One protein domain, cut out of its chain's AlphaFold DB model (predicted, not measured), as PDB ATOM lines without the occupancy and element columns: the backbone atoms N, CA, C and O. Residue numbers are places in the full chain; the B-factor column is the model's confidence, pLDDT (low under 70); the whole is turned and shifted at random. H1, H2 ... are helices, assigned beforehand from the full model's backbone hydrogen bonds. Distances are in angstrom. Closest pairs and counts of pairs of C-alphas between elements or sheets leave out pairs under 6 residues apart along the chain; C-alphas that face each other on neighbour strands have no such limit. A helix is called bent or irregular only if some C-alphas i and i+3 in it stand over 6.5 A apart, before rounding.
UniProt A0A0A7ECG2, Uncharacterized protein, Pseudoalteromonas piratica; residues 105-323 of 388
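What this domain is: This is residues 105 to 323 of the 388 residues of an uncharacterized protein of Pseudoalteromonas piratica (UniProt A0A0A7ECG2). A compact ball of short, mostly crossed helices is built round H7, which sits near the middle with H2, H3, H4, H5, H6, H8, H9 and H11 about it. The hairpin of H5 and H6 closes one end of the longest axis, H1 lies toward the other end, and H10, H12 and H13 lie on the outside. The 219 printed residues have thirteen named helices, H1 to H13 along the chain, and no named strand; the class is all helix. The radius of gyration of the C-alphas is 16.7 A, and the rounded outline spans 46 by 43 by 30 A.

How they stand to each other: H6, residues 199 to 214, forms a helical hairpin with H5, residues 181 to 189; they touch at a shallow tilt of 10 degrees, opposite ways, their closest C-alphas, of Ala 187 and Gly 208, 4.4 A apart. With residues 212 to 213 alone, H6 touches H4, residues 171 to 179, about perpendicular at 87 degrees; the closest C-alphas are Val 176 and Phe 213, 6.2 A. With residues 199 to 206 alone, H6 only just touches H9, residues 263 to 274, with 3 pairs of C-alphas within 8 A, the closest Val 206 and Phe 263, 7.2 A. H9, with residues 270 to 273 alone, only just touches H8, residues 243 to 253, with 3 such pairs, the closest Leu 249 and Ile 270, 7.6 A. H7, residues 223 to 233, touches H3, residues 138 to 145; the closest C-alphas are Ala 145 and Leu 229, 6.1 A. H3 only just touches H2, residues 115 to 128, with 3 such pairs, the closest Ile 125 and Phe 144, 6.7 A; H2 does this with residues 125 to 128 alone. H11, residues 297 to 303, is irregular, C-alphas 298 and 301 being 7.4 A apart; it is close but not clearly touching to H1, residues 105 to 108, the closest C-alphas being Ile 106 and Trp 303, 6.8 A. H10, residues 288 to 294, and H11 meet only through their link. H12, residues 311 to 314, is close but not clearly touching to H13, residues 316 to 321. Every O i to N i+4 pair is within hydrogen-bond range in H2 to H7 and H13, against 6 of 7 in H8, 6 of 8 in H9, 2 of 3 in H10 and 0 of 3 in H11, where 3 of 4 O i to N i+3 pairs are; H1 and H12 are too short for an i+4 pair.

Where its parts are: H1 begins at C-alpha 105, (41.733, -43.257, 40.901). H6 is 22.5 A long from C-alpha 199 at (12.569, -55.302, 41.968), H2 20.3 A, H8 15.8 A, H9 15.7 A and H7 15.3 A. H13 ends at C-alpha 321, (36.781, -35.691, 13.576).

The domain as a whole: The C-alphas farthest apart, of Asp 217 and Glu 286, are 50.4 A apart. The printed part has no cut; the long links are residues 146 to 170 and 275 to 287. No printed residue has a pLDDT under 70.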
ATOM      1  N   SER A 105      41.314 -42.268  41.898       97.75
ATOM      2  CA  SER A 105      41.733 -43.257  40.901       97.75
ATOM      3  C   SER A 105      41.168 -42.948  39.510       97.75
ATOM      4  O   SER A 105      41.896 -43.047  38.518       97.75
ATOM      5  N   ILE A 106      39.896 -42.548  39.414       98.25
ATOM      6  CA  ILE A 106      39.277 -42.140  38.143       98.25
ATOM      7  C   ILE A 106      39.992 -40.903  37.586       98.25
ATOM      8  O   ILE A 106      40.380 -40.899  36.418       98.25
ATOM      9  N   GLN A 107      40.241 -39.892  38.422       97.75
ATOM     10  CA  GLN A 107      40.917 -38.658  38.012       97.75
ATOM     11  C   GLN A 107      42.353 -38.905  37.540       97.75
ATOM     12  O   GLN A 107      42.762 -38.390  36.498       97.75
ATOM     13  N   GLN A 108      43.111 -39.745  38.248       97.31
ATOM     14  CA  GLN A 108      44.476 -40.117  37.861       97.31
ATOM     15  C   GLN A 108      44.532 -40.846  36.512       97.31
ATOM     16  O   GLN A 108      45.530 -40.745  35.800       97.31
ATOM     17  N   ASN A 109      43.467 -41.564  36.144       96.69
ATOM     18  CA  ASN A 109      43.393 -42.339  34.906       96.69
ATOM     19  C   ASN A 109      42.543 -41.674  33.812       96.69
ATOM     20  O   ASN A 109      42.346 -42.290  32.762       96.69
ATOM     21  N   LYS A 110      42.070 -40.436  34.014       97.31
ATOM     22  CA  LYS A 110      41.055 -39.790  33.163       97.31
ATOM     23  C   LYS A 110      41.387 -39.792  31.668       97.31
ATOM     24  O   LYS A 110      40.508 -40.047  30.852       97.31
ATOM     25  N   GLU A 111      42.656 -39.583  31.316       97.31
ATOM     26  CA  GLU A 111      43.106 -39.572  29.918       97.31
ATOM     27  C   GLU A 111      43.068 -40.974  29.303       97.31
ATOM     28  O   GLU A 111      42.588 -41.156  28.188       97.31
ATOM     29  N   ARG A 112      43.522 -41.986  30.056       95.06
ATOM     30  CA  ARG A 112      43.544 -43.387  29.609       95.06
ATOM     31  C   ARG A 112      42.134 -43.923  29.386       95.06
ATOM     32  O   ARG A 112      41.902 -44.633  28.415       95.06
ATOM     33  N   ILE A 113      41.207 -43.599  30.285       96.62
ATOM     34  CA  ILE A 113      39.813 -44.056  30.188       96.62
ATOM     35  C   ILE A 113      38.964 -43.151  29.290       96.62
ATOM     36  O   ILE A 113      37.779 -43.413  29.117       96.62
ATOM     37  N   VAL A 114      39.541 -42.091  28.709       97.88
ATOM     38  CA  VAL A 114      38.829 -41.128  27.853       97.88
ATOM     39  C   VAL A 114      37.607 -40.530  28.575       97.88
ATOM     40  O   VAL A 114      36.512 -40.432  28.021       97.88
ATOM     41  N   LEU A 115      37.791 -40.169  29.851       98.00
ATOM     42  CA  LEU A 115      36.708 -39.791  30.765       98.00
ATOM     43  C   LEU A 115      35.847 -38.653  30.208       98.00
ATOM     44  O   LEU A 115      34.625 -38.727  30.286       98.00
ATOM     45  N   ASP A 116      36.470 -37.641  29.604       97.69
ATOM     46  CA  ASP A 116      35.768 -36.462  29.090       97.69
ATOM     47  C   ASP A 116      34.716 -36.820  28.029       97.69
ATOM     48  O   ASP A 116      33.597 -36.307  28.082       97.69
ATOM     49  N   GLU A 117      35.019 -37.746  27.107       97.88
ATOM     50  CA  GLU A 117      34.027 -38.217  26.128       97.88
ATOM     51  C   GLU A 117      32.899 -39.004  26.804       97.88
ATOM     52  O   GLU A 117      31.731 -38.856  26.447       97.88
ATOM     53  N   GLN A 118      33.230 -39.837  27.795       98.31
ATOM     54  CA  GLN A 118      32.228 -40.625  28.512       98.31
ATOM     55  C   GLN A 118      31.259 -39.730  29.296       98.31
ATOM     56  O   GLN A 118      30.053 -39.963  29.280       98.31
ATOM     57  N   ILE A 119      31.765 -38.674  29.938       98.19
ATOM     58  CA  ILE A 119      30.941 -37.686  30.640       98.19
ATOM     59  C   ILE A 119      30.127 -36.843  29.657       98.19
ATOM     60  O   ILE A 119      28.966 -36.547  29.936       98.19
ATOM     61  N   ALA A 120      30.680 -36.491  28.492       98.31
ATOM     62  CA  ALA A 120      29.928 -35.791  27.453       98.31
ATOM     63  C   ALA A 120      28.741 -36.626  26.935       98.31
ATOM     64  O   ALA A 120      27.643 -36.083  26.797       98.31
ATOM     65  N   LEU A 121      28.916 -37.943  26.751       98.62
ATOM     66  CA  LEU A 121      27.804 -38.853  26.458       98.62
ATOM     67  C   LEU A 121      26.746 -38.811  27.566       98.62
ATOM     68  O   LEU A 121      25.566 -38.656  27.269       98.62
ATOM     69  N   LEU A 122      27.139 -38.936  28.835       98.50
ATOM     70  CA  LEU A 122      26.179 -38.980  29.946       98.50
ATOM     71  C   LEU A 122      25.389 -37.676  30.090       98.50
ATOM     72  O   LEU A 122      24.178 -37.731  30.280       98.50
ATOM     73  N   LYS A 123      26.038 -36.524  29.893       98.19
ATOM     74  CA  LYS A 123      25.370 -35.213  29.851       98.19
ATOM     75  C   LYS A 123      24.385 -35.100  28.686       98.19
ATOM     76  O   LYS A 123      23.295 -34.562  28.856       98.19
ATOM     77  N   HIS A 124      24.741 -35.623  27.509       98.25
ATOM     78  CA  HIS A 124      23.813 -35.680  26.375       98.25
ATOM     79  C   HIS A 124      22.596 -36.544  26.702       98.25
ATOM     80  O   HIS A 124      21.466 -36.102  26.523       98.25
ATOM     81  N   ILE A 125      22.820 -37.745  27.238       97.88
ATOM     82  CA  ILE A 125      21.752 -38.666  27.639       97.88
ATOM     83  C   ILE A 125      20.841 -38.029  28.691       97.88
ATOM     84  O   ILE A 125      19.624 -38.107  28.562       97.88
ATOM     85  N   GLU A 126      21.401 -37.344  29.685       97.00
ATOM     86  CA  GLU A 126      20.638 -36.606  30.692       97.00
ATOM     87  C   GLU A 126      19.720 -35.545  30.071       97.00
ATOM     88  O   GLU A 126      18.570 -35.423  30.486       97.00
ATOM     89  N   SER A 127      20.171 -34.856  29.018       96.56
ATOM     90  CA  SER A 127      19.354 -33.859  28.314       96.56
ATOM     91  C   SER A 127      18.181 -34.447  27.517       96.56
ATOM     92  O   SER A 127      17.223 -33.729  27.237       96.56
ATOM     93  N   ILE A 128      18.232 -35.740  27.167       95.56
ATOM     94  CA  ILE A 128      17.200 -36.401  26.351       95.56
ATOM     95  C   ILE A 128      16.395 -37.466  27.106       95.56
ATOM     96  O   ILE A 128      15.352 -37.873  26.606       95.56
ATOM     97  N   ARG A 129      16.820 -37.924  28.293       91.75
ATOM     98  CA  ARG A 129      16.234 -39.096  28.986       91.75
ATOM     99  C   ARG A 129      14.753 -38.962  29.359       91.75
ATOM    100  O   ARG A 129      14.099 -39.978  29.585       91.75
ATOM    101  N   GLU A 130      14.241 -37.736  29.453       92.75
ATOM    102  CA  GLU A 130      12.817 -37.456  29.694       92.75
ATOM    103  C   GLU A 130      11.961 -37.602  28.430       92.75
ATOM    104  O   GLU A 130      10.754 -37.821  28.514       92.75
ATOM    105  N   THR A 131      12.583 -37.508  27.253       94.38
ATOM    106  CA  THR A 131      11.904 -37.693  25.971       94.38
ATOM    107  C   THR A 131      11.593 -39.176  25.787       94.38
ATOM    108  O   THR A 131      12.458 -40.030  25.978       94.38
ATOM    109  N   SER A 132      10.357 -39.492  25.403       94.00
ATOM    110  CA  SER A 132       9.972 -40.852  25.011       94.00
ATOM    111  C   SER A 132      10.872 -41.348  23.881       94.00
ATOM    112  O   SER A 132      11.157 -40.594  22.949       94.00
ATOM    113  N   LEU A 133      11.270 -42.626  23.903       93.69
ATOM    114  CA  LEU A 133      12.074 -43.195  22.815       93.69
ATOM    115  C   LEU A 133      11.397 -43.007  21.457       93.69
ATOM    116  O   LEU A 133      12.093 -42.814  20.469       93.69
ATOM    117  N   VAL A 134      10.063 -43.040  21.401       95.00
ATOM    118  CA  VAL A 134       9.291 -42.883  20.159       95.00
ATOM    119  C   VAL A 134       9.475 -41.488  19.553       95.00
ATOM    120  O   VAL A 134       9.567 -41.365  18.330       95.00
ATOM    121  N   ASP A 135       9.583 -40.470  20.407       95.31
ATOM    122  CA  ASP A 135       9.651 -39.056  20.024       95.31
ATOM    123  C   ASP A 135      11.088 -38.575  19.763       95.31
ATOM    124  O   ASP A 135      11.292 -37.503  19.191       95.31
ATOM    125  N   MET A 136      12.094 -39.367  20.146       95.94
ATOM    126  CA  MET A 136      13.494 -39.076  19.843       95.94
ATOM    127  C   MET A 136      13.772 -39.135  18.335       95.94
ATOM    128  O   MET A 136      13.246 -39.981  17.603       95.94
ATOM    129  N   ILE A 137      14.689 -38.284  17.874       95.81
ATOM    130  CA  ILE A 137      15.282 -38.447  16.543       95.81
ATOM    131  C   ILE A 137      16.122 -39.729  16.491       95.81
ATOM    132  O   ILE A 137      16.569 -40.254  17.513       95.81
ATOM    133  N   GLU A 138      16.359 -40.242  15.287       96.19
ATOM    134  CA  GLU A 138      17.051 -41.521  15.097       96.19
ATOM    135  C   GLU A 138      18.465 -41.531  15.690       96.19
ATOM    136  O   GLU A 138      18.889 -42.529  16.266       96.19
ATOM    137  N   GLU A 139      19.200 -40.429  15.580       97.00
ATOM    138  CA  GLU A 139      20.544 -40.294  16.136       97.00
ATOM    139  C   GLU A 139      20.536 -40.362  17.675       97.00
ATOM    140  O   GLU A 139      21.373 -41.047  18.258       97.00
ATOM    141  N   ASP A 140      19.539 -39.774  18.338       97.81
ATOM    142  CA  ASP A 140      19.393 -39.834  19.798       97.81
ATOM    143  C   ASP A 140      18.939 -41.213  20.281       97.81
ATOM    144  O   ASP A 140      19.493 -41.732  21.255       97.81
ATOM    145  N   LYS A 141      18.028 -41.875  19.552       97.62
ATOM    146  CA  LYS A 141      17.682 -43.286  19.805       97.62
ATOM    147  C   LYS A 141      18.925 -44.167  19.753       97.62
ATOM    148  O   LYS A 141      19.114 -45.038  20.602       97.62
ATOM    149  N   LEU A 142      19.785 -43.954  18.757       98.00
ATOM    150  CA  LEU A 142      21.018 -44.719  18.586       98.00
ATOM    151  C   LEU A 142      22.097 -44.336  19.604       98.00
ATOM    152  O   LEU A 142      22.851 -45.219  20.023       98.00
ATOM    153  N   ALA A 143      22.137 -43.081  20.056       98.06
ATOM    154  CA  ALA A 143      22.989 -42.658  21.159       98.06
ATOM    155  C   ALA A 143      22.595 -43.361  22.465       98.06
ATOM    156  O   ALA A 143      23.429 -43.993  23.119       98.06
ATOM    157  N   PHE A 144      21.299 -43.367  22.777       98.06
ATOM    158  CA  PHE A 144      20.733 -44.092  23.910       98.06
ATOM    159  C   PHE A 144      20.988 -45.605  23.796       98.06
ATOM    160  O   PHE A 144      21.485 -46.248  24.722       98.06
ATOM    161  N   ALA A 145      20.758 -46.191  22.621       97.75
ATOM    162  CA  ALA A 145      20.987 -47.614  22.383       97.75
ATOM    163  C   ALA A 145      22.473 -48.003  22.320       97.75
ATOM    164  O   ALA A 145      22.786 -49.182  22.458       97.75
ATOM    165  N   GLY A 146      23.397 -47.065  22.112       98.00
ATOM    166  CA  GLY A 146      24.835 -47.330  22.041       98.00
ATOM    167  C   GLY A 146      25.309 -47.886  20.695       98.00
ATOM    168  O   GLY A 146      26.011 -48.900  20.659       98.00
ATOM    169  N   LYS A 147      24.918 -47.261  19.577       98.12
ATOM    170  CA  LYS A 147      25.392 -47.619  18.227       98.12
ATOM    171  C   LYS A 147      25.784 -46.388  17.422       98.12
ATOM    172  O   LYS A 147      24.931 -45.593  17.034       98.12
ATOM    173  N   HIS A 148      27.059 -46.295  17.054       97.19
ATOM    174  CA  HIS A 148      27.535 -45.197  16.230       97.19
ATOM    175  C   HIS A 148      27.190 -45.418  14.754       97.19
ATOM    176  O   HIS A 148      27.155 -46.533  14.225       97.19
ATOM    177  N   THR A 149      26.945 -44.315  14.054       96.56
ATOM    178  CA  THR A 149      26.713 -44.276  12.605       96.56
ATOM    179  C   THR A 149      27.290 -42.995  12.028       96.56
ATOM    180  O   THR A 149      27.442 -42.011  12.742       96.56
ATOM    181  N   ALA A 150      27.513 -42.968  10.715       94.38
ATOM    182  CA  ALA A 150      28.008 -41.783  10.016       94.38
ATOM    183  C   ALA A 150      27.059 -40.564  10.053       94.38
ATOM    184  O   ALA A 150      27.438 -39.515   9.540       94.38
ATOM    185  N   LYS A 151      25.836 -40.706  10.588       95.06
ATOM    186  CA  LYS A 151      24.898 -39.592  10.773       95.06
ATOM    187  C   LYS A 151      25.140 -38.801  12.061       95.06
ATOM    188  O   LYS A 151      24.653 -37.683  12.162       95.06
ATOM    189  N   HIS A 152      25.898 -39.351  13.010       96.50
ATOM    190  CA  HIS A 152      26.292 -38.611  14.204       96.50
ATOM    191  C   HIS A 152      27.342 -37.570  13.802       96.50
ATOM    192  O   HIS A 152      28.506 -37.900  13.571       96.50
ATOM    193  N   ASP A 153      26.901 -36.323  13.646       94.12
ATOM    194  CA  ASP A 153      27.779 -35.196  13.339       94.12
ATOM    195  C   ASP A 153      28.718 -34.949  14.533       94.12
ATOM    196  O   ASP A 153      28.218 -34.701  15.634       94.12
ATOM    197  N   PRO A 154      30.053 -34.977  14.350       94.62
ATOM    198  CA  PRO A 154      31.004 -34.738  15.434       94.62
ATOM    199  C   PRO A 154      30.919 -33.325  16.034       94.62
ATOM    200  O   PRO A 154      31.487 -33.092  17.092       94.62
ATOM    201  N   ASN A 155      30.217 -32.370  15.413       93.31
ATOM    202  CA  ASN A 155      29.952 -31.069  16.038       93.31
ATOM    203  C   ASN A 155      28.828 -31.131  17.088       93.31
ATOM    204  O   ASN A 155      28.793 -30.285  17.982       93.31
ATOM    205  N   ILE A 156      27.926 -32.112  16.976       93.69
ATOM    206  CA  ILE A 156      26.777 -32.321  17.871       93.69
ATOM    207  C   ILE A 156      27.110 -33.424  18.882       93.69
ATOM    208  O   ILE A 156      27.098 -33.195  20.086       93.69
ATOM    209  N   TYR A 157      27.476 -34.606  18.387       96.94
ATOM    210  CA  TYR A 157      27.852 -35.765  19.190       96.94
ATOM    211  C   TYR A 157      29.364 -35.750  19.415       96.94
ATOM    212  O   TYR A 157      30.118 -36.454  18.740       96.94
ATOM    213  N   GLN A 158      29.810 -34.908  20.350       96.75
ATOM    214  CA  GLN A 158      31.227 -34.698  20.683       96.75
ATOM    215  C   GLN A 158      31.828 -35.830  21.544       96.75
ATOM    216  O   GLN A 158      32.636 -35.595  22.440       96.75
ATOM    217  N   PHE A 159      31.370 -37.059  21.317       98.12
ATOM    218  CA  PHE A 159      31.678 -38.253  22.096       98.12
ATOM    219  C   PHE A 159      31.345 -39.507  21.289       98.12
ATOM    220  O   PHE A 159      30.476 -39.496  20.409       98.12
ATOM    221  N   ASP A 160      32.006 -40.622  21.590       97.88
ATOM    222  CA  ASP A 160      31.572 -41.913  21.067       97.88
ATOM    223  C   ASP A 160      30.293 -42.394  21.766       97.88
ATOM    224  O   ASP A 160      30.271 -42.717  22.953       97.88
ATOM    225  N   VAL A 161      29.208 -42.498  21.003       97.81
ATOM    226  CA  VAL A 161      27.939 -43.034  21.507       97.81
ATOM    227  C   VAL A 161      28.034 -44.495  21.962       97.81
ATOM    228  O   VAL A 161      27.171 -44.965  22.695       97.81
ATOM    229  N   GLU A 162      29.061 -45.231  21.526       97.94
ATOM    230  CA  GLU A 162      29.282 -46.634  21.884       97.94
ATOM    231  C   GLU A 162      29.972 -46.834  23.247       97.94
ATOM    232  O   GLU A 162      30.132 -47.984  23.679       97.94
ATOM    233  N   TRP A 163      30.341 -45.756  23.955       97.88
ATOM    234  CA  TRP A 163      30.780 -45.848  25.352       97.88
ATOM    235  C   TRP A 163      29.696 -46.479  26.226       97.88
ATOM    236  O   TRP A 163      28.519 -46.229  26.010       97.88
ATOM    237  N   PHE A 164      30.090 -47.277  27.226       97.06
ATOM    238  CA  PHE A 164      29.217 -48.062  28.117       97.06
ATOM    239  C   PHE A 164      28.352 -49.130  27.415       97.06
ATOM    240  O   PHE A 164      27.139 -48.985  27.293       97.06
ATOM    241  N   ALA A 165      28.973 -50.254  27.038       95.69
ATOM    242  CA  ALA A 165      28.331 -51.417  26.409       95.69
ATOM    243  C   ALA A 165      27.703 -51.135  25.028       95.69
ATOM    244  O   ALA A 165      26.484 -51.156  24.857       95.69
ATOM    245  N   SER A 166      28.571 -50.951  24.026       96.75
ATOM    246  CA  SER A 166      28.200 -50.890  22.606       96.75
ATOM    247  C   SER A 166      27.223 -51.999  22.202       96.75
ATOM    248  O   SER A 166      27.440 -53.187  22.466       96.75
ATOM    249  N   THR A 167      26.180 -51.612  21.472       97.56
ATOM    250  CA  THR A 167      25.189 -52.517  20.882       97.56
ATOM    251  C   THR A 167      25.301 -52.579  19.364       97.56
ATOM    252  O   THR A 167      24.430 -53.146  18.705       97.56
ATOM    253  N   LYS A 168      26.383 -52.064  18.768       95.94
ATOM    254  CA  LYS A 168      26.654 -52.096  17.316       95.94
ATOM    255  C   LYS A 168      26.329 -53.435  16.642       95.94
ATOM    256  O   LYS A 168      25.838 -53.461  15.513       95.94
ATOM    257  N   THR A 169      26.625 -54.549  17.309       95.06
ATOM    258  CA  THR A 169      26.420 -55.911  16.790       95.06
ATOM    259  C   THR A 169      25.070 -56.525  17.172       95.06
ATOM    260  O   THR A 169      24.714 -57.576  16.637       95.06
ATOM    261  N   ALA A 170      24.288 -55.877  18.039       95.81
ATOM    262  CA  ALA A 170      22.982 -56.335  18.509       95.81
ATOM    263  C   ALA A 170      21.880 -56.015  17.490       95.81
ATOM    264  O   ALA A 170      20.986 -55.214  17.746       95.81
ATOM    265  N   LYS A 171      21.954 -56.636  16.305       95.31
ATOM    266  CA  LYS A 171      21.001 -56.418  15.200       95.31
ATOM    267  C   LYS A 171      19.543 -56.523  15.646       95.31
ATOM    268  O   LYS A 171      18.747 -55.704  15.210       95.31
ATOM    269  N   ALA A 172      19.262 -57.466  16.543       95.44
ATOM    270  CA  ALA A 172      17.934 -57.689  17.083       95.44
ATOM    271  C   ALA A 172      17.372 -56.458  17.814       95.44
ATOM    272  O   ALA A 172      16.314 -55.950  17.468       95.44
ATOM    273  N   LEU A 173      18.155 -55.868  18.730       97.00
ATOM    274  CA  LEU A 173      17.765 -54.618  19.395       97.00
ATOM    275  C   LEU A 173      17.461 -53.513  18.372       97.00
ATOM    276  O   LEU A 173      16.466 -52.811  18.500       97.00
ATOM    277  N   HIS A 174      18.314 -53.354  17.358       96.62
ATOM    278  CA  HIS A 174      18.122 -52.307  16.348       96.62
ATOM    279  C   HIS A 174      16.894 -52.546  15.468       96.62
ATOM    280  O   HIS A 174      16.318 -51.578  14.982       96.62
ATOM    281  N   ASN A 175      16.502 -53.803  15.267       95.62
ATOM    282  CA  ASN A 175      15.262 -54.153  14.587       95.62
ATOM    283  C   ASN A 175      14.058 -53.780  15.460       95.62
ATOM    284  O   ASN A 175      13.203 -53.022  15.019       95.62
ATOM    285  N   VAL A 176      14.075 -54.176  16.738       96.44
ATOM    286  CA  VAL A 176      13.043 -53.813  17.726       96.44
ATOM    287  C   VAL A 176      12.878 -52.299  17.858       96.44
ATOM    288  O   VAL A 176      11.754 -51.811  17.839       96.44
ATOM    289  N   ILE A 177      13.966 -51.525  17.911       95.56
ATOM    290  CA  ILE A 177      13.893 -50.053  17.925       95.56
ATOM    291  C   ILE A 177      13.210 -49.516  16.658       95.56
ATOM    292  O   ILE A 177      12.457 -48.551  16.737       95.56
ATOM    293  N   ALA A 178      13.457 -50.125  15.497       93.81
ATOM    294  CA  ALA A 178      12.905 -49.667  14.226       93.81
ATOM    295  C   ALA A 178      11.429 -50.054  14.025       93.81
ATOM    296  O   ALA A 178      10.695 -49.311  13.375       93.81
ATOM    297  N   THR A 179      10.991 -51.205  14.546       93.88
ATOM    298  CA  THR A 179       9.659 -51.770  14.257       93.88
ATOM    299  C   THR A 179       8.694 -51.738  15.440       93.88
ATOM    300  O   THR A 179       7.489 -51.663  15.225       93.88
ATOM    301  N   SER A 180       9.212 -51.769  16.668       93.12
ATOM    302  CA  SER A 180       8.462 -51.908  17.927       93.12
ATOM    303  C   SER A 180       8.959 -50.910  18.986       93.12
ATOM    304  O   SER A 180       9.083 -51.228  20.168       93.12
ATOM    305  N   CYS A 181       9.267 -49.679  18.558       94.69
ATOM    306  CA  CYS A 181       9.796 -48.626  19.433       94.69
ATOM    307  C   CYS A 181       8.859 -48.313  20.611       94.69
ATOM    308  O   CYS A 181       9.331 -48.118  21.728       94.69
ATOM    309  N   THR A 182       7.543 -48.307  20.369       96.50
ATOM    310  CA  THR A 182       6.526 -48.068  21.403       96.50
ATOM    311  C   THR A 182       6.567 -49.139  22.487       96.50
ATOM    312  O   THR A 182       6.680 -48.794  23.654       96.50
ATOM    313  N   ASP A 183       6.599 -50.423  22.118       96.50
ATOM    314  CA  ASP A 183       6.658 -51.522  23.093       96.50
ATOM    315  C   ASP A 183       7.938 -51.453  23.944       96.50
ATOM    316  O   ASP A 183       7.923 -51.690  25.152       96.50
ATOM    317  N   LEU A 184       9.065 -51.090  23.319       96.75
ATOM    318  CA  LEU A 184      10.332 -50.905  24.026       96.75
ATOM    319  C   LEU A 184      10.302 -49.688  24.967       96.75
ATOM    320  O   LEU A 184      10.863 -49.741  26.063       96.75
ATOM    321  N   ASN A 185       9.657 -48.597  24.549       97.31
ATOM    322  CA  ASN A 185       9.447 -47.415  25.377       97.31
ATOM    323  C   ASN A 185       8.562 -47.731  26.590       97.31
ATOM    324  O   ASN A 185       8.905 -47.361  27.713       97.31
ATOM    325  N   ASP A 186       7.467 -48.456  26.373       98.12
ATOM    326  CA  ASP A 186       6.537 -48.864  27.424       98.12
ATOM    327  C   ASP A 186       7.241 -49.769  28.437       98.12
ATOM    328  O   ASP A 186       7.148 -49.530  29.641       98.12
ATOM    329  N   ALA A 187       8.065 -50.716  27.972       98.31
ATOM    330  CA  ALA A 187       8.926 -51.509  28.846       98.31
ATOM    331  C   ALA A 187       9.838 -50.623  29.716       98.31
ATOM    332  O   ALA A 187       9.913 -50.806  30.931       98.31
ATOM    333  N   LEU A 188      10.518 -49.634  29.122       97.81
ATOM    334  CA  LEU A 188      11.391 -48.709  29.857       97.81
ATOM    335  C   LEU A 188      10.635 -47.814  30.840       97.81
ATOM    336  O   LEU A 188      11.210 -47.427  31.857       97.81
ATOM    337  N   SER A 189       9.366 -47.504  30.573       97.62
ATOM    338  CA  SER A 189       8.550 -46.648  31.437       97.62
ATOM    339  C   SER A 189       8.341 -47.228  32.841       97.62
ATOM    340  O   SER A 189       8.200 -46.460  33.794       97.62
ATOM    341  N   HIS A 190       8.438 -48.556  32.997       98.50
ATOM    342  CA  HIS A 190       8.392 -49.229  34.300       98.50
ATOM    343  C   HIS A 190       9.559 -48.857  35.219       98.50
ATOM    344  O   HIS A 190       9.443 -48.987  36.436       98.50
ATOM    345  N   ILE A 191      10.672 -48.377  34.665       98.62
ATOM    346  CA  ILE A 191      11.807 -47.879  35.436       98.62
ATOM    347  C   ILE A 191      11.591 -46.384  35.697       98.62
ATOM    348  O   ILE A 191      11.560 -45.616  34.738       98.62
ATOM    349  N   PRO A 192      11.466 -45.908  36.941       97.75
ATOM    350  CA  PRO A 192      11.288 -44.481  37.192       97.75
ATOM    351  C   PRO A 192      12.579 -43.693  36.908       97.75
ATOM    352  O   PRO A 192      13.688 -44.169  37.179       97.75
ATOM    353  N   LEU A 193      12.435 -42.478  36.363       96.12
ATOM    354  CA  LEU A 193      13.559 -41.579  36.044       96.12
ATOM    355  C   LEU A 193      14.292 -41.081  37.293       96.12
ATOM    356  O   LEU A 193      15.493 -40.839  37.245       96.12
ATOM    357  N   GLU A 194      13.581 -40.978  38.410       95.19
ATOM    358  CA  GLU A 194      14.108 -40.527  39.693       95.19
ATOM    359  C   GLU A 194      13.516 -41.359  40.830       95.19
ATOM    360  O   GLU A 194      12.518 -42.060  40.661       95.19
ATOM    361  N   GLY A 195      14.138 -41.282  42.005       95.00
ATOM    362  CA  GLY A 195      13.685 -42.003  43.190       95.00
ATOM    363  C   GLY A 195      14.048 -43.490  43.191       95.00
ATOM    364  O   GLY A 195      14.955 -43.950  42.485       95.00
ATOM    365  N   GLU A 196      13.360 -44.227  44.061       95.56
ATOM    366  CA  GLU A 196      13.591 -45.649  44.306       95.56
ATOM    367  C   GLU A 196      13.162 -46.507  43.107       95.56
ATOM    368  O   GLU A 196      12.116 -46.277  42.505       95.56
ATOM    369  N   ILE A 197      13.971 -47.518  42.778       98.38
ATOM    370  CA  ILE A 197      13.630 -48.550  41.796       98.38
ATOM    371  C   ILE A 197      13.460 -49.860  42.552       98.38
ATOM    372  O   ILE A 197      14.404 -50.362  43.164       98.38
ATOM    373  N   THR A 198      12.261 -50.428  42.494       98.19
ATOM    374  CA  THR A 198      11.973 -51.714  43.132       98.19
ATOM    375  C   THR A 198      12.319 -52.883  42.209       98.19
ATOM    376  O   THR A 198      12.463 -52.733  40.993       98.19
ATOM    377  N   PHE A 199      12.416 -54.088  42.774       98.50
ATOM    378  CA  PHE A 199      12.569 -55.302  41.968       98.50
ATOM    379  C   PHE A 199      11.361 -55.550  41.049       98.50
ATOM    380  O   PHE A 199      11.534 -56.069  39.951       98.50
ATOM    381  N   GLU A 200      10.157 -55.146  41.465       98.62
ATOM    382  CA  GLU A 200       8.941 -55.236  40.648       98.62
ATOM    383  C   GLU A 200       9.051 -54.352  39.401       98.62
ATOM    384  O   GLU A 200       8.902 -54.859  38.293       98.62
ATOM    385  N   ASN A 201       9.478 -53.091  39.556       98.81
ATOM    386  CA  ASN A 201       9.747 -52.194  38.423       98.81
ATOM    387  C   ASN A 201      10.724 -52.811  37.415       98.81
ATOM    388  O   ASN A 201      10.522 -52.745  36.203       98.81
ATOM    389  N   TYR A 202      11.795 -53.424  37.922       98.81
ATOM    390  CA  TYR A 202      12.773 -54.102  37.083       98.81
ATOM    391  C   TYR A 202      12.188 -55.322  36.362       98.81
ATOM    392  O   TYR A 202      12.437 -55.501  35.170       98.81
ATOM    393  N   MET A 203      11.408 -56.155  37.051       98.62
ATOM    394  CA  MET A 203      10.795 -57.336  36.444       98.62
ATOM    395  C   MET A 203       9.741 -56.970  35.399       98.62
ATOM    396  O   MET A 203       9.690 -57.621  34.357       98.62
ATOM    397  N   ASP A 204       8.973 -55.903  35.614       98.81
ATOM    398  CA  ASP A 204       8.035 -55.391  34.616       98.81
ATOM    399  C   ASP A 204       8.760 -54.903  33.357       98.81
ATOM    400  O   ASP A 204       8.381 -55.275  32.244       98.81
ATOM    401  N   PHE A 205       9.873 -54.171  33.518       98.81
ATOM    402  CA  PHE A 205      10.751 -53.838  32.394       98.81
ATOM    403  C   PHE A 205      11.229 -55.097  31.661       98.81
ATOM    404  O   PHE A 205      11.159 -55.153  30.435       98.81
ATOM    405  N   VAL A 206      11.701 -56.121  32.381       98.75
ATOM    406  CA  VAL A 206      12.191 -57.370  31.772       98.75
ATOM    407  C   VAL A 206      11.081 -58.067  30.983       98.75
ATOM    408  O   VAL A 206      11.322 -58.503  29.856       98.75
ATOM    409  N   HIS A 207       9.868 -58.154  31.532       98.50
ATOM    410  CA  HIS A 207       8.722 -58.754  30.848       98.50
ATOM    411  C   HIS A 207       8.335 -57.973  29.587       98.50
ATOM    412  O   HIS A 207       8.165 -58.581  28.525       98.50
ATOM    413  N   GLY A 208       8.258 -56.642  29.671       98.25
ATOM    414  CA  GLY A 208       7.993 -55.780  28.518       98.25
ATOM    415  C   GLY A 208       9.080 -55.901  27.448       98.25
ATOM    416  O   GLY A 208       8.782 -56.109  26.276       98.25
ATOM    417  N   TYR A 209      10.351 -55.888  27.853       98.25
ATOM    418  CA  TYR A 209      11.503 -56.020  26.961       98.25
ATOM    419  C   TYR A 209      11.514 -57.364  26.221       98.25
ATOM    420  O   TYR A 209      11.702 -57.402  25.007       98.25
ATOM    421  N   ILE A 210      11.267 -58.476  26.921       97.38
ATOM    422  CA  ILE A 210      11.163 -59.802  26.293       97.38
ATOM    423  C   ILE A 210       9.985 -59.843  25.309       97.38
ATOM    424  O   ILE A 210      10.123 -60.393  24.216       97.38
ATOM    425  N   THR A 211       8.854 -59.234  25.669       96.25
ATOM    426  CA  THR A 211       7.661 -59.169  24.812       96.25
ATOM    427  C   THR A 211       7.923 -58.366  23.535       96.25
ATOM    428  O   THR A 211       7.587 -58.834  22.449       96.25
ATOM    429  N   ALA A 212       8.602 -57.219  23.639       95.88
ATOM    430  CA  ALA A 212       8.972 -56.388  22.490       95.88
ATOM    431  C   ALA A 212       9.878 -57.137  21.495       95.88
ATOM    432  O   ALA A 212       9.712 -57.012  20.286       95.88
ATOM    433  N   PHE A 213      10.805 -57.966  21.986       95.69
ATOM    434  CA  PHE A 213      11.640 -58.817  21.128       95.69
ATOM    435  C   PHE A 213      10.848 -59.960  20.486       95.69
ATOM    436  O   PHE A 213      11.035 -60.253  19.307       95.69
ATOM    437  N   ALA A 214       9.933 -60.588  21.229       93.06
ATOM    438  CA  ALA A 214       9.099 -61.663  20.697       93.06
ATOM    439  C   ALA A 214       8.169 -61.186  19.564       93.06
ATOM    440  O   ALA A 214       7.873 -61.958  18.650       93.06
ATOM    441  N   ALA A 215       7.748 -59.916  19.594       88.38
ATOM    442  CA  ALA A 215       6.919 -59.301  18.557       88.38
ATOM    443  C   ALA A 215       7.635 -59.149  17.201       88.38
ATOM    444  O   ALA A 215       6.973 -59.068  16.165       88.38
ATOM    445  N   VAL A 216       8.972 -59.146  17.191       89.19
ATOM    446  CA  VAL A 216       9.793 -58.951  15.991       89.19
ATOM    447  C   VAL A 216      10.472 -60.264  15.621       89.19
ATOM    448  O   VAL A 216      11.497 -60.628  16.187       89.19
ATOM    449  N   ASP A 217       9.872 -61.009  14.690       82.88
ATOM    450  CA  ASP A 217      10.392 -62.282  14.160       82.88
ATOM    451  C   ASP A 217      10.800 -63.316  15.234       82.88
ATOM    452  O   ASP A 217      11.628 -64.201  14.990       82.88
ATOM    453  N   ASN A 218      10.200 -63.234  16.430       80.38
ATOM    454  CA  ASN A 218      10.529 -64.066  17.588       80.38
ATOM    455  C   ASN A 218      12.029 -64.016  17.958       80.38
ATOM    456  O   ASN A 218      12.646 -65.034  18.303       80.38
ATOM    457  N   GLU A 219      12.636 -62.832  17.845       88.06
ATOM    458  CA  GLU A 219      14.021 -62.601  18.235       88.06
ATOM    459  C   GLU A 219      14.228 -62.818  19.741       88.06
ATOM    460  O   GLU A 219      13.344 -62.628  20.575       88.06
ATOM    461  N   LYS A 220      15.441 -63.238  20.118       90.75
ATOM    462  CA  LYS A 220      15.772 -63.497  21.523       90.75
ATOM    463  C   LYS A 220      16.324 -62.246  22.189       90.75
ATOM    464  O   LYS A 220      17.429 -61.800  21.867       90.75
ATOM    465  N   ALA A 221      15.591 -61.754  23.180       95.31
ATOM    466  CA  ALA A 221      16.067 -60.757  24.125       95.31
ATOM    467  C   ALA A 221      17.334 -61.251  24.841       95.31
ATOM    468  O   ALA A 221      17.401 -62.378  25.332       95.31
ATOM    469  N   THR A 222      18.353 -60.395  24.912       96.81
ATOM    470  CA  THR A 222      19.588 -60.674  25.659       96.81
ATOM    471  C   THR A 222      19.893 -59.552  26.640       96.81
ATOM    472  O   THR A 222      19.414 -58.425  26.490       96.81
ATOM    473  N   LEU A 223      20.696 -59.887  27.645       97.44
ATOM    474  CA  LEU A 223      20.990 -59.050  28.796       97.44
ATOM    475  C   LEU A 223      21.792 -57.799  28.428       97.44
ATOM    476  O   LEU A 223      21.417 -56.705  28.827       97.44
ATOM    477  N   ALA A 224      22.871 -57.932  27.651       97.44
ATOM    478  CA  ALA A 224      23.773 -56.810  27.381       97.44
ATOM    479  C   ALA A 224      23.050 -55.570  26.798       97.44
ATOM    480  O   ALA A 224      23.154 -54.501  27.404       97.44
ATOM    481  N   PRO A 225      22.230 -55.686  25.731       98.19
ATOM    482  CA  PRO A 225      21.472 -54.543  25.225       98.19
ATOM    483  C   PRO A 225      20.427 -54.014  26.223       98.19
ATOM    484  O   PRO A 225      20.259 -52.804  26.326       98.19
ATOM    485  N   ALA A 226      19.786 -54.878  27.019       98.56
ATOM    486  CA  ALA A 226      18.844 -54.441  28.056       98.56
ATOM    487  C   ALA A 226      19.535 -53.561  29.108       98.56
ATOM    488  O   ALA A 226      19.065 -52.476  29.433       98.56
ATOM    489  N   THR A 227      20.698 -54.001  29.597       98.62
ATOM    490  CA  THR A 227      21.464 -53.265  30.614       98.62
ATOM    491  C   THR A 227      22.028 -51.947  30.093       98.62
ATOM    492  O   THR A 227      22.161 -51.008  30.869       98.62
ATOM    493  N   ARG A 228      22.296 -51.840  28.783       98.44
ATOM    494  CA  ARG A 228      22.616 -50.564  28.133       98.44
ATOM    495  C   ARG A 228      21.454 -49.579  28.249       98.44
ATOM    496  O   ARG A 228      21.664 -48.466  28.718       98.44
ATOM    497  N   LEU A 229      20.243 -49.986  27.860       98.50
ATOM    498  CA  LEU A 229      19.060 -49.119  27.925       98.50
ATOM    499  C   LEU A 229      18.762 -48.685  29.369       98.50
ATOM    500  O   LEU A 229      18.517 -47.510  29.631       98.50
ATOM    501  N   LEU A 230      18.853 -49.625  30.311       98.75
ATOM    502  CA  LEU A 230      18.688 -49.360  31.740       98.75
ATOM    503  C   LEU A 230      19.722 -48.359  32.271       98.75
ATOM    504  O   LEU A 230      19.355 -47.424  32.976       98.75
ATOM    505  N   ALA A 231      20.997 -48.524  31.910       98.50
ATOM    506  CA  ALA A 231      22.071 -47.635  32.344       98.50
ATOM    507  C   ALA A 231      21.953 -46.227  31.753       98.50
ATOM    508  O   ALA A 231      22.286 -45.264  32.428       98.50
ATOM    509  N   MET A 232      21.461 -46.078  30.519       98.12
ATOM    510  CA  MET A 232      21.202 -44.749  29.952       98.12
ATOM    511  C   MET A 232      19.975 -44.083  30.579       98.12
ATOM    512  O   MET A 232      19.915 -42.861  30.672       98.12
ATOM    513  N   ARG A 233      19.014 -44.868  31.077       97.88
ATOM    514  CA  ARG A 233      17.875 -44.337  31.832       97.88
ATOM    515  C   ARG A 233      18.252 -43.931  33.260       97.88
ATOM    516  O   ARG A 233      17.840 -42.871  33.721       97.88
ATOM    517  N   ARG A 234      19.006 -44.783  33.958       98.06
ATOM    518  CA  ARG A 234      19.399 -44.638  35.369       98.06
ATOM    519  C   ARG A 234      20.881 -44.998  35.562       98.06
ATOM    520  O   ARG A 234      21.188 -46.078  36.085       98.06
ATOM    521  N   PRO A 235      21.808 -44.113  35.139       97.56
ATOM    522  CA  PRO A 235      23.259 -44.330  35.255       97.56
ATOM    523  C   PRO A 235      23.761 -44.314  36.708       97.56
ATOM    524  O   PRO A 235      24.888 -44.711  36.995       97.56
ATOM    525  N   ASP A 236      22.921 -43.882  37.643       98.00
ATOM    526  CA  ASP A 236      23.133 -43.958  39.084       98.00
ATOM    527  C   ASP A 236      22.776 -45.334  39.673       98.00
ATOM    528  O   ASP A 236      23.207 -45.642  40.783       98.00
ATOM    529  N   PHE A 237      22.016 -46.167  38.945       98.56
ATOM    530  CA  PHE A 237      21.446 -47.416  39.461       98.56
ATOM    531  C   PHE A 237      21.928 -48.669  38.718       98.56
ATOM    532  O   PHE A 237      22.299 -49.653  39.362       98.56
ATOM    533  N   PHE A 238      21.941 -48.659  37.381       98.69
ATOM    534  CA  PHE A 238      22.249 -49.847  36.580       98.69
ATOM    535  C   PHE A 238      23.647 -49.802  35.973       98.69
ATOM    536  O   PHE A 238      24.039 -48.832  35.327       98.69
ATOM    537  N   THR A 239      24.378 -50.907  36.113       98.44
ATOM    538  CA  THR A 239      25.689 -51.090  35.484       98.44
ATOM    539  C   THR A 239      25.525 -51.797  34.140       98.44
ATOM    540  O   THR A 239      25.085 -52.954  34.119       98.44
ATOM    541  N   PRO A 240      25.879 -51.161  33.013       98.31
ATOM    542  CA  PRO A 240      25.776 -51.779  31.703       98.31
ATOM    543  C   PRO A 240      26.845 -52.860  31.548       98.31
ATOM    544  O   PRO A 240      28.001 -52.684  31.942       98.31
ATOM    545  N   VAL A 241      26.472 -53.992  30.951       97.62
ATOM    546  CA  VAL A 241      27.383 -55.127  30.774       97.62
ATOM    547  C   VAL A 241      27.470 -55.576  29.323       97.62
ATOM    548  O   VAL A 241      26.521 -55.510  28.550       97.62
ATOM    549  N   THR A 242      28.636 -56.097  28.962       96.19
ATOM    550  CA  THR A 242      28.876 -56.892  27.756       96.19
ATOM    551  C   THR A 242      29.164 -58.329  28.180       96.19
ATOM    552  O   THR A 242      29.372 -58.597  29.360       96.19
ATOM    553  N   ALA A 243      29.250 -59.270  27.237       93.06
ATOM    554  CA  ALA A 243      29.659 -60.637  27.575       93.06
ATOM    555  C   ALA A 243      31.041 -60.688  28.262       93.06
ATOM    556  O   ALA A 243      31.245 -61.504  29.158       93.06
ATOM    557  N   ALA A 244      31.969 -59.809  27.861       93.12
ATOM    558  CA  ALA A 244      33.305 -59.728  28.444       93.12
ATOM    559  C   ALA A 244      33.283 -59.069  29.831       93.12
ATOM    560  O   ALA A 244      33.797 -59.640  30.789       93.12
ATOM    561  N   SER A 245      32.643 -57.900  29.965       95.62
ATOM    562  CA  SER A 245      32.604 -57.201  31.255       95.62
ATOM    563  C   SER A 245      31.747 -57.923  32.296       95.62
ATOM    564  O   SER A 245      32.074 -57.867  33.474       95.62
ATOM    565  N   LEU A 246      30.710 -58.663  31.888       96.69
ATOM    566  CA  LEU A 246      29.926 -59.502  32.797       96.69
ATOM    567  C   LEU A 246      30.783 -60.598  33.438       96.69
ATOM    568  O   LEU A 246      30.691 -60.820  34.643       96.69
ATOM    569  N   ASP A 247      31.628 -61.264  32.649       95.69
ATOM    570  CA  ASP A 247      32.528 -62.306  33.149       95.69
ATOM    571  C   ASP A 247      33.578 -61.720  34.109       95.69
ATOM    572  O   ASP A 247      33.781 -62.253  35.198       95.69
ATOM    573  N   ILE A 248      34.152 -60.564  33.760       96.81
ATOM    574  CA  ILE A 248      35.075 -59.811  34.623       96.81
ATOM    575  C   ILE A 248      34.408 -59.432  35.954       96.81
ATOM    576  O   ILE A 248      34.979 -59.686  37.014       96.81
ATOM    577  N   LEU A 249      33.198 -58.862  35.919       96.88
ATOM    578  CA  LEU A 249      32.449 -58.480  37.121       96.88
ATOM    579  C   LEU A 249      32.166 -59.695  38.004       96.88
ATOM    580  O   LEU A 249      32.403 -59.640  39.211       96.88
ATOM    581  N   CYS A 250      31.718 -60.806  37.408       96.44
ATOM    582  CA  CYS A 250      31.471 -62.038  38.150       96.44
ATOM    583  C   CYS A 250      32.739 -62.500  38.872       96.44
ATOM    584  O   CYS A 250      32.717 -62.731  40.076       96.44
ATOM    585  N   GLN A 251      33.865 -62.569  38.164       95.88
ATOM    586  CA  GLN A 251      35.128 -63.011  38.747       95.88
ATOM    587  C   GLN A 251      35.641 -62.058  39.840       95.88
ATOM    588  O   GLN A 251      36.058 -62.517  40.905       95.88
ATOM    589  N   ALA A 252      35.568 -60.740  39.630       95.31
ATOM    590  CA  ALA A 252      36.042 -59.745  40.593       95.31
ATOM    591  C   ALA A 252      35.233 -59.753  41.906       95.31
ATOM    592  O   ALA A 252      35.805 -59.652  43.002       95.31
ATOM    593  N   PHE A 253      33.912 -59.928  41.810       93.38
ATOM    594  CA  PHE A 253      33.014 -60.017  42.964       93.38
ATOM    595  C   PHE A 253      32.885 -61.434  43.549       93.38
ATOM    596  O   PHE A 253      32.265 -61.594  44.598       93.38
ATOM    597  N   GLY A 254      33.513 -62.448  42.943       93.00
ATOM    598  CA  GLY A 254      33.445 -63.837  43.413       93.00
ATOM    599  C   GLY A 254      32.080 -64.493  43.179       93.00
ATOM    600  O   GLY A 254      31.634 -65.302  43.987       93.00
ATOM    601  N   LEU A 255      31.405 -64.114  42.098       94.50
ATOM    602  CA  LEU A 255      30.085 -64.590  41.704       94.50
ATOM    603  C   LEU A 255      30.202 -65.720  40.681       94.50
ATOM    604  O   LEU A 255      31.104 -65.748  39.838       94.50
ATOM    605  N   VAL A 256      29.232 -66.634  40.703       94.69
ATOM    606  CA  VAL A 256      29.091 -67.647  39.653       94.69
ATOM    607  C   VAL A 256      28.749 -66.948  38.343       94.69
ATOM    608  O   VAL A 256      27.862 -66.101  38.321       94.69
ATOM    609  N   ARG A 257      29.396 -67.342  37.245       94.50
ATOM    610  CA  ARG A 257      29.162 -66.773  35.913       94.50
ATOM    611  C   ARG A 257      27.670 -66.749  35.545       94.50
ATOM    612  O   ARG A 257      26.957 -67.738  35.738       94.50
ATOM    613  N   LEU A 258      27.214 -65.621  35.004       95.81
ATOM    614  CA  LEU A 258      25.872 -65.451  34.441       95.81
ATOM    615  C   LEU A 258      25.877 -65.795  32.945       95.81
ATOM    616  O   LEU A 258      26.862 -65.550  32.239       95.81
ATOM    617  N   ASN A 259      24.768 -66.338  32.450       93.75
ATOM    618  CA  ASN A 259      24.499 -66.411  31.017       93.75
ATOM    619  C   ASN A 259      23.866 -65.095  30.515       93.75
ATOM    620  O   ASN A 259      23.486 -64.214  31.286       93.75
ATOM    621  N   ASN A 260      23.754 -64.939  29.194       93.44
ATOM    622  CA  ASN A 260      23.284 -63.700  28.569       93.44
ATOM    623  C   ASN A 260      21.754 -63.502  28.586       93.44
ATOM    624  O   ASN A 260      21.272 -62.596  27.910       93.44
ATOM    625  N   GLN A 261      21.006 -64.332  29.309       95.00
ATOM    626  CA  GLN A 261      19.553 -64.260  29.512       95.00
ATOM    627  C   GLN A 261      19.178 -64.347  31.005       95.00
ATOM    628  O   GLN A 261      17.998 -64.383  31.344       95.00
ATOM    629  N   ASP A 262      20.158 -64.339  31.914       97.00
ATOM    630  CA  ASP A 262      19.935 -64.403  33.361       97.00
ATOM    631  C   ASP A 262      19.509 -63.035  33.936       97.00
ATOM    632  O   ASP A 262      20.181 -62.465  34.796       97.00
ATOM    633  N   PHE A 263      18.377 -62.488  33.478       98.25
ATOM    634  CA  PHE A 263      17.878 -61.174  33.909       98.25
ATOM    635  C   PHE A 263      17.660 -61.087  35.428       98.25
ATOM    636  O   PHE A 263      18.052 -60.101  36.049       98.25
ATOM    637  N   GLY A 264      17.103 -62.125  36.059       97.81
ATOM    638  CA  GLY A 264      16.913 -62.136  37.515       97.81
ATOM    639  C   GLY A 264      18.240 -62.107  38.281       97.81
ATOM    640  O   GLY A 264      18.406 -61.331  39.222       97.81
ATOM    641  N   ARG A 265      19.233 -62.895  37.842       97.62
ATOM    642  CA  ARG A 265      20.556 -62.894  38.484       97.62
ATOM    643  C   ARG A 265      21.320 -61.608  38.218       97.62
ATOM    644  O   ARG A 265      22.090 -61.205  39.072       97.62
ATOM    645  N   TYR A 266      21.111 -60.931  37.090       98.56
ATOM    646  CA  TYR A 266      21.717 -59.615  36.887       98.56
ATOM    647  C   TYR A 266      21.307 -58.636  37.995       98.56
ATOM    648  O   TYR A 266      22.169 -57.979  38.576       98.56
ATOM    649  N   TRP A 267      20.023 -58.599  38.360       98.62
ATOM    650  CA  TRP A 267      19.568 -57.783  39.482       98.62
ATOM    651  C   TRP A 267      20.208 -58.221  40.807       98.62
ATOM    652  O   TRP A 267      20.869 -57.428  41.475       98.62
ATOM    653  N   HIS A 268      20.054 -59.494  41.182       97.56
ATOM    654  CA  HIS A 268      20.478 -59.970  42.503       97.56
ATOM    655  C   HIS A 268      21.998 -60.067  42.684       97.56
ATOM    656  O   HIS A 268      22.503 -59.746  43.760       97.56
ATOM    657  N   ASP A 269      22.721 -60.497  41.653       97.31
ATOM    658  CA  ASP A 269      24.147 -60.801  41.743       97.31
ATOM    659  C   ASP A 269      25.005 -59.614  41.293       97.31
ATOM    660  O   ASP A 269      26.077 -59.421  41.852       97.31
ATOM    661  N   ILE A 270      24.566 -58.799  40.321       97.94
ATOM    662  CA  ILE A 270      25.363 -57.665  39.814       97.94
ATOM    663  C   ILE A 270      24.905 -56.350  40.438       97.94
ATOM    664  O   ILE A 270      25.674 -55.733  41.175       97.94
ATOM    665  N   VAL A 271      23.661 -55.931  40.184       98.38
ATOM    666  CA  VAL A 271      23.147 -54.627  40.641       98.38
ATOM    667  C   VAL A 271      23.216 -54.541  42.164       98.38
ATOM    668  O   VAL A 271      23.899 -53.678  42.712       98.38
ATOM    669  N   MET A 272      22.625 -55.507  42.868       97.19
ATOM    670  CA  MET A 272      22.619 -55.503  44.333       97.19
ATOM    671  C   MET A 272      24.002 -55.734  44.956       97.19
ATOM    672  O   MET A 272      24.221 -55.325  46.097       97.19
ATOM    673  N   ALA A 273      24.944 -56.382  44.260       95.94
ATOM    674  CA  ALA A 273      26.319 -56.472  44.747       95.94
ATOM    675  C   ALA A 273      27.011 -55.112  44.661       95.94
ATOM    676  O   ALA A 273      27.634 -54.692  45.633       95.94
ATOM    677  N   ILE A 274      26.860 -54.400  43.545       97.69
ATOM    678  CA  ILE A 274      27.411 -53.053  43.355       97.69
ATOM    679  C   ILE A 274      26.813 -52.068  44.365       97.69
ATOM    680  O   ILE A 274      27.541 -51.293  44.980       97.69
ATOM    681  N   HIS A 275      25.513 -52.170  44.634       97.50
ATOM    682  CA  HIS A 275      24.819 -51.286  45.573       97.50
ATOM    683  C   HIS A 275      25.255 -51.453  47.031       97.50
ATOM    684  O   HIS A 275      24.971 -50.595  47.856       97.50
ATOM    685  N   LYS A 276      25.959 -52.540  47.358       96.44
ATOM    686  CA  LYS A 276      26.530 -52.785  48.692       96.44
ATOM    687  C   LYS A 276      27.966 -52.283  48.833       96.44
ATOM    688  O   LYS A 276      28.533 -52.405  49.916       96.44
ATOM    689  N   GLN A 277      28.579 -51.783  47.760       97.75
ATOM    690  CA  GLN A 277      29.978 -51.374  47.808       97.75
ATOM    691  C   GLN A 277      30.146 -50.050  48.567       97.75
ATOM    692  O   GLN A 277      29.278 -49.180  48.446       97.75
ATOM    693  N   PRO A 278      31.257 -49.853  49.309       97.69
ATOM    694  CA  PRO A 278      31.439 -48.669  50.153       97.69
ATOM    695  C   PRO A 278      31.333 -47.344  49.390       97.69
ATOM    696  O   PRO A 278      30.759 -46.383  49.891       97.69
ATOM    697  N   TRP A 279      31.845 -47.296  48.159       97.75
ATOM    698  CA  TRP A 279      31.758 -46.126  47.287       97.75
ATOM    699  C   TRP A 279      30.345 -45.871  46.741       97.75
ATOM    700  O   TRP A 279      30.022 -44.731  46.430       97.75
ATOM    701  N   PHE A 280      29.490 -46.895  46.636       97.94
ATOM    702  CA  PHE A 280      28.132 -46.744  46.105       97.94
ATOM    703  C   PHE A 280      27.167 -46.195  47.163       97.94
ATOM    704  O   PHE A 280      26.336 -45.327  46.873       97.94
ATOM    705  N   ILE A 281      27.295 -46.694  48.398       97.12
ATOM    706  CA  ILE A 281      26.500 -46.253  49.556       97.12
ATOM    707  C   ILE A 281      27.016 -44.951  50.177       97.12
ATOM    708  O   ILE A 281      26.407 -44.445  51.119       97.12
ATOM    709  N   ALA A 282      28.141 -44.425  49.687       96.56
ATOM    710  CA  ALA A 282      28.669 -43.145  50.126       96.56
ATOM    711  C   ALA A 282      27.622 -42.042  49.923       96.56
ATOM    712  O   ALA A 282      26.928 -42.006  48.902       96.56
ATOM    713  N   THR A 283      27.522 -41.140  50.897       95.88
ATOM    714  CA  THR A 283      26.679 -39.949  50.793       95.88
ATOM    715  C   THR A 283      27.155 -39.062  49.650       95.88
ATOM    716  O   THR A 283      28.325 -39.115  49.268       95.88
ATOM    717  N   THR A 284      26.255 -38.230  49.127       96.50
ATOM    718  CA  THR A 284      26.599 -37.236  48.109       96.50
ATOM    719  C   THR A 284      27.797 -36.393  48.576       96.50
ATOM    720  O   THR A 284      27.736 -35.843  49.680       96.50
ATOM    721  N   PRO A 285      28.881 -36.308  47.788       96.81
ATOM    722  CA  PRO A 285      30.042 -35.480  48.104       96.81
ATOM    723  C   PRO A 285      29.686 -33.993  48.151       96.81
ATOM    724  O   PRO A 285      28.731 -33.569  47.508       96.81
ATOM    725  N   GLU A 286      30.465 -33.180  48.864       95.69
ATOM    726  CA  GLU A 286      30.254 -31.722  48.912       95.69
ATOM    727  C   GLU A 286      30.843 -31.003  47.690       95.69
ATOM    728  O   GLU A 286      30.285 -30.007  47.230       95.69
ATOM    729  N   ALA A 287      31.958 -31.506  47.150       96.75
ATOM    730  CA  ALA A 287      32.645 -30.903  46.014       96.75
ATOM    731  C   ALA A 287      31.899 -31.158  44.694       96.75
ATOM    732  O   ALA A 287      31.573 -32.299  44.363       96.75
ATOM    733  N   GLU A 288      31.692 -30.102  43.903       95.50
ATOM    734  CA  GLU A 288      30.980 -30.159  42.615       95.50
ATOM    735  C   GLU A 288      31.644 -31.128  41.621       95.50
ATOM    736  O   GLU A 288      30.965 -31.898  40.940       95.50
ATOM    737  N   GLU A 289      32.977 -31.156  41.590       94.06
ATOM    738  CA  GLU A 289      33.748 -32.066  40.733       94.06
ATOM    739  C   GLU A 289      33.489 -33.542  41.070       94.06
ATOM    740  O   GLU A 289      33.378 -34.381  40.175       94.06
ATOM    741  N   GLU A 290      33.348 -33.864  42.358       97.00
ATOM    742  CA  GLU A 290      33.010 -35.213  42.804       97.00
ATOM    743  C   GLU A 290      31.548 -35.550  42.507       97.00
ATOM    744  O   GLU A 290      31.261 -36.645  42.018       97.00
ATOM    745  N   GLN A 291      30.624 -34.614  42.750       96.69
ATOM    746  CA  GLN A 291      29.200 -34.791  42.452       96.69
ATOM    747  C   GLN A 291      28.963 -35.111  40.972       96.69
ATOM    748  O   GLN A 291      28.161 -35.996  40.663       96.69
ATOM    749  N   ALA A 292      29.714 -34.462  40.073       94.75
ATOM    750  CA  ALA A 292      29.626 -34.672  38.630       94.75
ATOM    751  C   ALA A 292      29.888 -36.129  38.206       94.75
ATOM    752  O   ALA A 292      29.334 -36.573  37.200       94.75
ATOM    753  N   LEU A 293      30.694 -36.877  38.973       96.75
ATOM    754  CA  LEU A 293      30.919 -38.315  38.777       96.75
ATOM    755  C   LEU A 293      30.003 -39.178  39.650       96.75
ATOM    756  O   LEU A 293      29.548 -40.233  39.209       96.75
ATOM    757  N   TRP A 294      29.724 -38.747  40.881       97.56
ATOM    758  CA  TRP A 294      28.939 -39.506  41.858       97.56
ATOM    759  C   TRP A 294      27.516 -39.792  41.376       97.56
ATOM    760  O   TRP A 294      26.991 -40.883  41.599       97.56
ATOM    761  N   GLN A 295      26.906 -38.860  40.643       96.44
ATOM    762  CA  GLN A 295      25.588 -39.059  40.034       96.44
ATOM    763  C   GLN A 295      25.542 -40.201  39.000       96.44
ATOM    764  O   GLN A 295      24.467 -40.669  38.649       96.44
ATOM    765  N   TYR A 296      26.693 -40.689  38.535       97.50
ATOM    766  CA  TYR A 296      26.809 -41.810  37.601       97.50
ATOM    767  C   TYR A 296      27.469 -43.030  38.255       97.50
ATOM    768  O   TYR A 296      28.090 -43.857  37.586       97.50
ATOM    769  N   LYS A 297      27.375 -43.148  39.587       96.50
ATOM    770  CA  LYS A 297      28.110 -44.148  40.371       96.50
ATOM    771  C   LYS A 297      27.916 -45.593  39.900       96.50
ATOM    772  O   LYS A 297      28.874 -46.357  39.943       96.50
ATOM    773  N   ALA A 298      26.759 -45.994  39.363       98.19
ATOM    774  CA  ALA A 298      26.605 -47.363  38.852       98.19
ATOM    775  C   ALA A 298      27.518 -47.680  37.650       98.19
ATOM    776  O   ALA A 298      27.716 -48.853  37.327       98.19
ATOM    777  N   LEU A 299      28.122 -46.669  37.020       98.50
ATOM    778  CA  LEU A 299      29.071 -46.818  35.918       98.50
ATOM    779  C   LEU A 299      30.532 -46.924  36.370       98.50
ATOM    780  O   LEU A 299      31.387 -47.240  35.546       98.50
ATOM    781  N   VAL A 300      30.837 -46.745  37.662       98.38
ATOM    782  CA  VAL A 300      32.208 -46.834  38.204       98.38
ATOM    783  C   VAL A 300      32.960 -48.090  37.742       98.38
ATOM    784  O   VAL A 300      34.105 -47.952  37.309       98.38
ATOM    785  N   PRO A 301      32.372 -49.305  37.731       98.00
ATOM    786  CA  PRO A 301      33.092 -50.482  37.245       98.00
ATOM    787  C   PRO A 301      33.552 -50.382  35.782       98.00
ATOM    788  O   PRO A 301      34.543 -51.011  35.416       98.00
ATOM    789  N   CYS A 302      32.881 -49.585  34.943       98.06
ATOM    790  CA  CYS A 302      33.283 -49.344  33.555       98.06
ATOM    791  C   CYS A 302      34.565 -48.502  33.450       98.06
ATOM    792  O   CYS A 302      35.321 -48.669  32.494       98.06
ATOM    793  N   TRP A 303      34.837 -47.633  34.427       98.06
ATOM    794  CA  TRP A 303      36.063 -46.827  34.499       98.06
ATOM    795  C   TRP A 303      37.253 -47.584  35.102       98.06
ATOM    796  O   TRP A 303      38.388 -47.141  34.978       98.06
ATOM    797  N   PHE A 304      37.001 -48.748  35.708       97.56
ATOM    798  CA  PHE A 304      38.018 -49.680  36.216       97.56
ATOM    799  C   PHE A 304      38.231 -50.880  35.274       97.56
ATOM    800  O   PHE A 304      38.862 -51.872  35.640       97.56
ATOM    801  N   ALA A 305      37.674 -50.822  34.062       95.06
ATOM    802  CA  ALA A 305      37.998 -51.757  32.997       95.06
ATOM    803  C   ALA A 305      39.343 -51.395  32.344       95.06
ATOM    804  O   ALA A 305      39.850 -50.283  32.483       95.06
ATOM    805  N   TYR A 306      39.911 -52.333  31.587       96.00
ATOM    806  CA  TYR A 306      41.084 -52.052  30.766       96.00
ATOM    807  C   TYR A 306      40.729 -51.129  29.589       96.00
ATOM    808  O   TYR A 306      39.771 -51.393  28.860       96.00
ATOM    809  N   TYR A 307      41.559 -50.108  29.372       95.50
ATOM    810  CA  TYR A 307      41.575 -49.275  28.170       95.50
ATOM    811  C   TYR A 307      42.965 -49.346  27.546       95.50
ATOM    812  O   TYR A 307      43.977 -49.264  28.249       95.50
ATOM    813  N   SER A 308      43.007 -49.513  26.225       93.62
ATOM    814  CA  SER A 308      44.252 -49.462  25.473       93.62
ATOM    815  C   SER A 308      44.778 -48.029  25.407       93.62
ATOM    816  O   SER A 308      44.019 -47.070  25.521       93.62
ATOM    817  N   ASP A 309      46.087 -47.863  25.213       91.12
ATOM    818  CA  ASP A 309      46.675 -46.515  25.156       91.12
ATOM    819  C   ASP A 309      46.214 -45.714  23.925       91.12
ATOM    820  O   ASP A 309      46.380 -44.502  23.901       91.12
ATOM    821  N   ASP A 310      45.641 -46.384  22.921       93.06
ATOM    822  CA  ASP A 310      45.031 -45.794  21.728       93.06
ATOM    823  C   ASP A 310      43.489 -45.743  21.815       93.06
ATOM    824  O   ASP A 310      42.804 -45.641  20.795       93.06
ATOM    825  N   ALA A 311      42.906 -45.874  23.016       94.94
ATOM    826  CA  ALA A 311      41.453 -45.899  23.204       94.94
ATOM    827  C   ALA A 311      40.766 -44.639  22.657       94.94
ATOM    828  O   ALA A 311      39.706 -44.740  22.037       94.94
ATOM    829  N   LYS A 312      41.393 -43.470  22.834       95.88
ATOM    830  CA  LYS A 312      40.904 -42.191  22.308       95.88
ATOM    831  C   LYS A 312      40.909 -42.187  20.785       95.88
ATOM    832  O   LYS A 312      39.887 -41.919  20.169       95.88
ATOM    833  N   GLU A 313      42.025 -42.558  20.166       96.06
ATOM    834  CA  GLU A 313      42.171 -42.645  18.711       96.06
ATOM    835  C   GLU A 313      41.231 -43.690  18.101       96.06
ATOM    836  O   GLU A 313      40.825 -43.596  16.937       96.06
ATOM    837  N   ASN A 314      40.871 -44.697  18.897       95.00
ATOM    838  CA  ASN A 314      39.940 -45.733  18.511       95.00
ATOM    839  C   ASN A 314      38.467 -45.359  18.666       95.00
ATOM    840  O   ASN A 314      37.644 -46.069  18.069       95.00
ATOM    841  N   SER A 315      38.137 -44.270  19.363       96.81
ATOM    842  CA  SER A 315      36.759 -43.802  19.509       96.81
ATOM    843  C   SER A 315      36.175 -43.425  18.143       96.81
ATOM    844  O   SER A 315      36.859 -42.903  17.250       96.81
ATOM    845  N   ASN A 316      34.895 -43.731  17.928       97.00
ATOM    846  CA  ASN A 316      34.221 -43.389  16.677       97.00
ATOM    847  C   ASN A 316      34.170 -41.869  16.467       97.00
ATOM    848  O   ASN A 316      34.281 -41.407  15.330       97.00
ATOM    849  N   TYR A 317      34.065 -41.102  17.555       97.06
ATOM    850  CA  TYR A 317      34.108 -39.646  17.525       97.06
ATOM    851  C   TYR A 317      35.459 -39.123  17.030       97.06
ATOM    852  O   TYR A 317      35.501 -38.367  16.055       97.06
ATOM    853  N   TYR A 318      36.568 -39.591  17.611       96.50
ATOM    854  CA  TYR A 318      37.906 -39.194  17.172       96.50
ATOM    855  C   TYR A 318      38.127 -39.534  15.694       96.50
ATOM    856  O   TYR A 318      38.568 -38.699  14.899       96.50
ATOM    857  N   LYS A 319      37.739 -40.746  15.282       95.94
ATOM    858  CA  LYS A 319      37.811 -41.190  13.881       95.94
ATOM    859  C   LYS A 319      36.977 -40.319  12.941       95.94
ATOM    860  O   LYS A 319      37.396 -40.090  11.804       95.94
ATOM    861  N   ALA A 320      35.810 -39.848  13.376       93.88
ATOM    862  CA  ALA A 320      34.963 -38.953  12.593       93.88
ATOM    863  C   ALA A 320      35.586 -37.555  12.454       93.88
ATOM    864  O   ALA A 320      35.618 -37.019  11.344       93.88
ATOM    865  N   LEU A 321      36.137 -37.007  13.541       93.69
ATOM    866  CA  LEU A 321      36.781 -35.691  13.576       93.69
ATOM    867  C   LEU A 321      38.048 -35.636  12.709       93.69
ATOM    868  O   LEU A 321      38.267 -34.678  11.967       93.69
ATOM    869  N   HIS A 322      38.863 -36.690  12.770       93.00
ATOM    870  CA  HIS A 322      40.140 -36.793  12.058       93.00
ATOM    871  C   HIS A 322      40.035 -37.516  10.713       93.00
ATOM    872  O   HIS A 322      41.052 -37.836  10.087       93.00
ATOM    873  N   LYS A 323      38.814 -37.758  10.226       85.25
ATOM    874  CA  LYS A 323      38.610 -38.331   8.899       85.25
ATOM    875  C   LYS A 323      39.255 -37.404   7.862       85.25
ATOM    876  O   LYS A 323      38.939 -36.211   7.851       85.25
TER     877      LYS A 323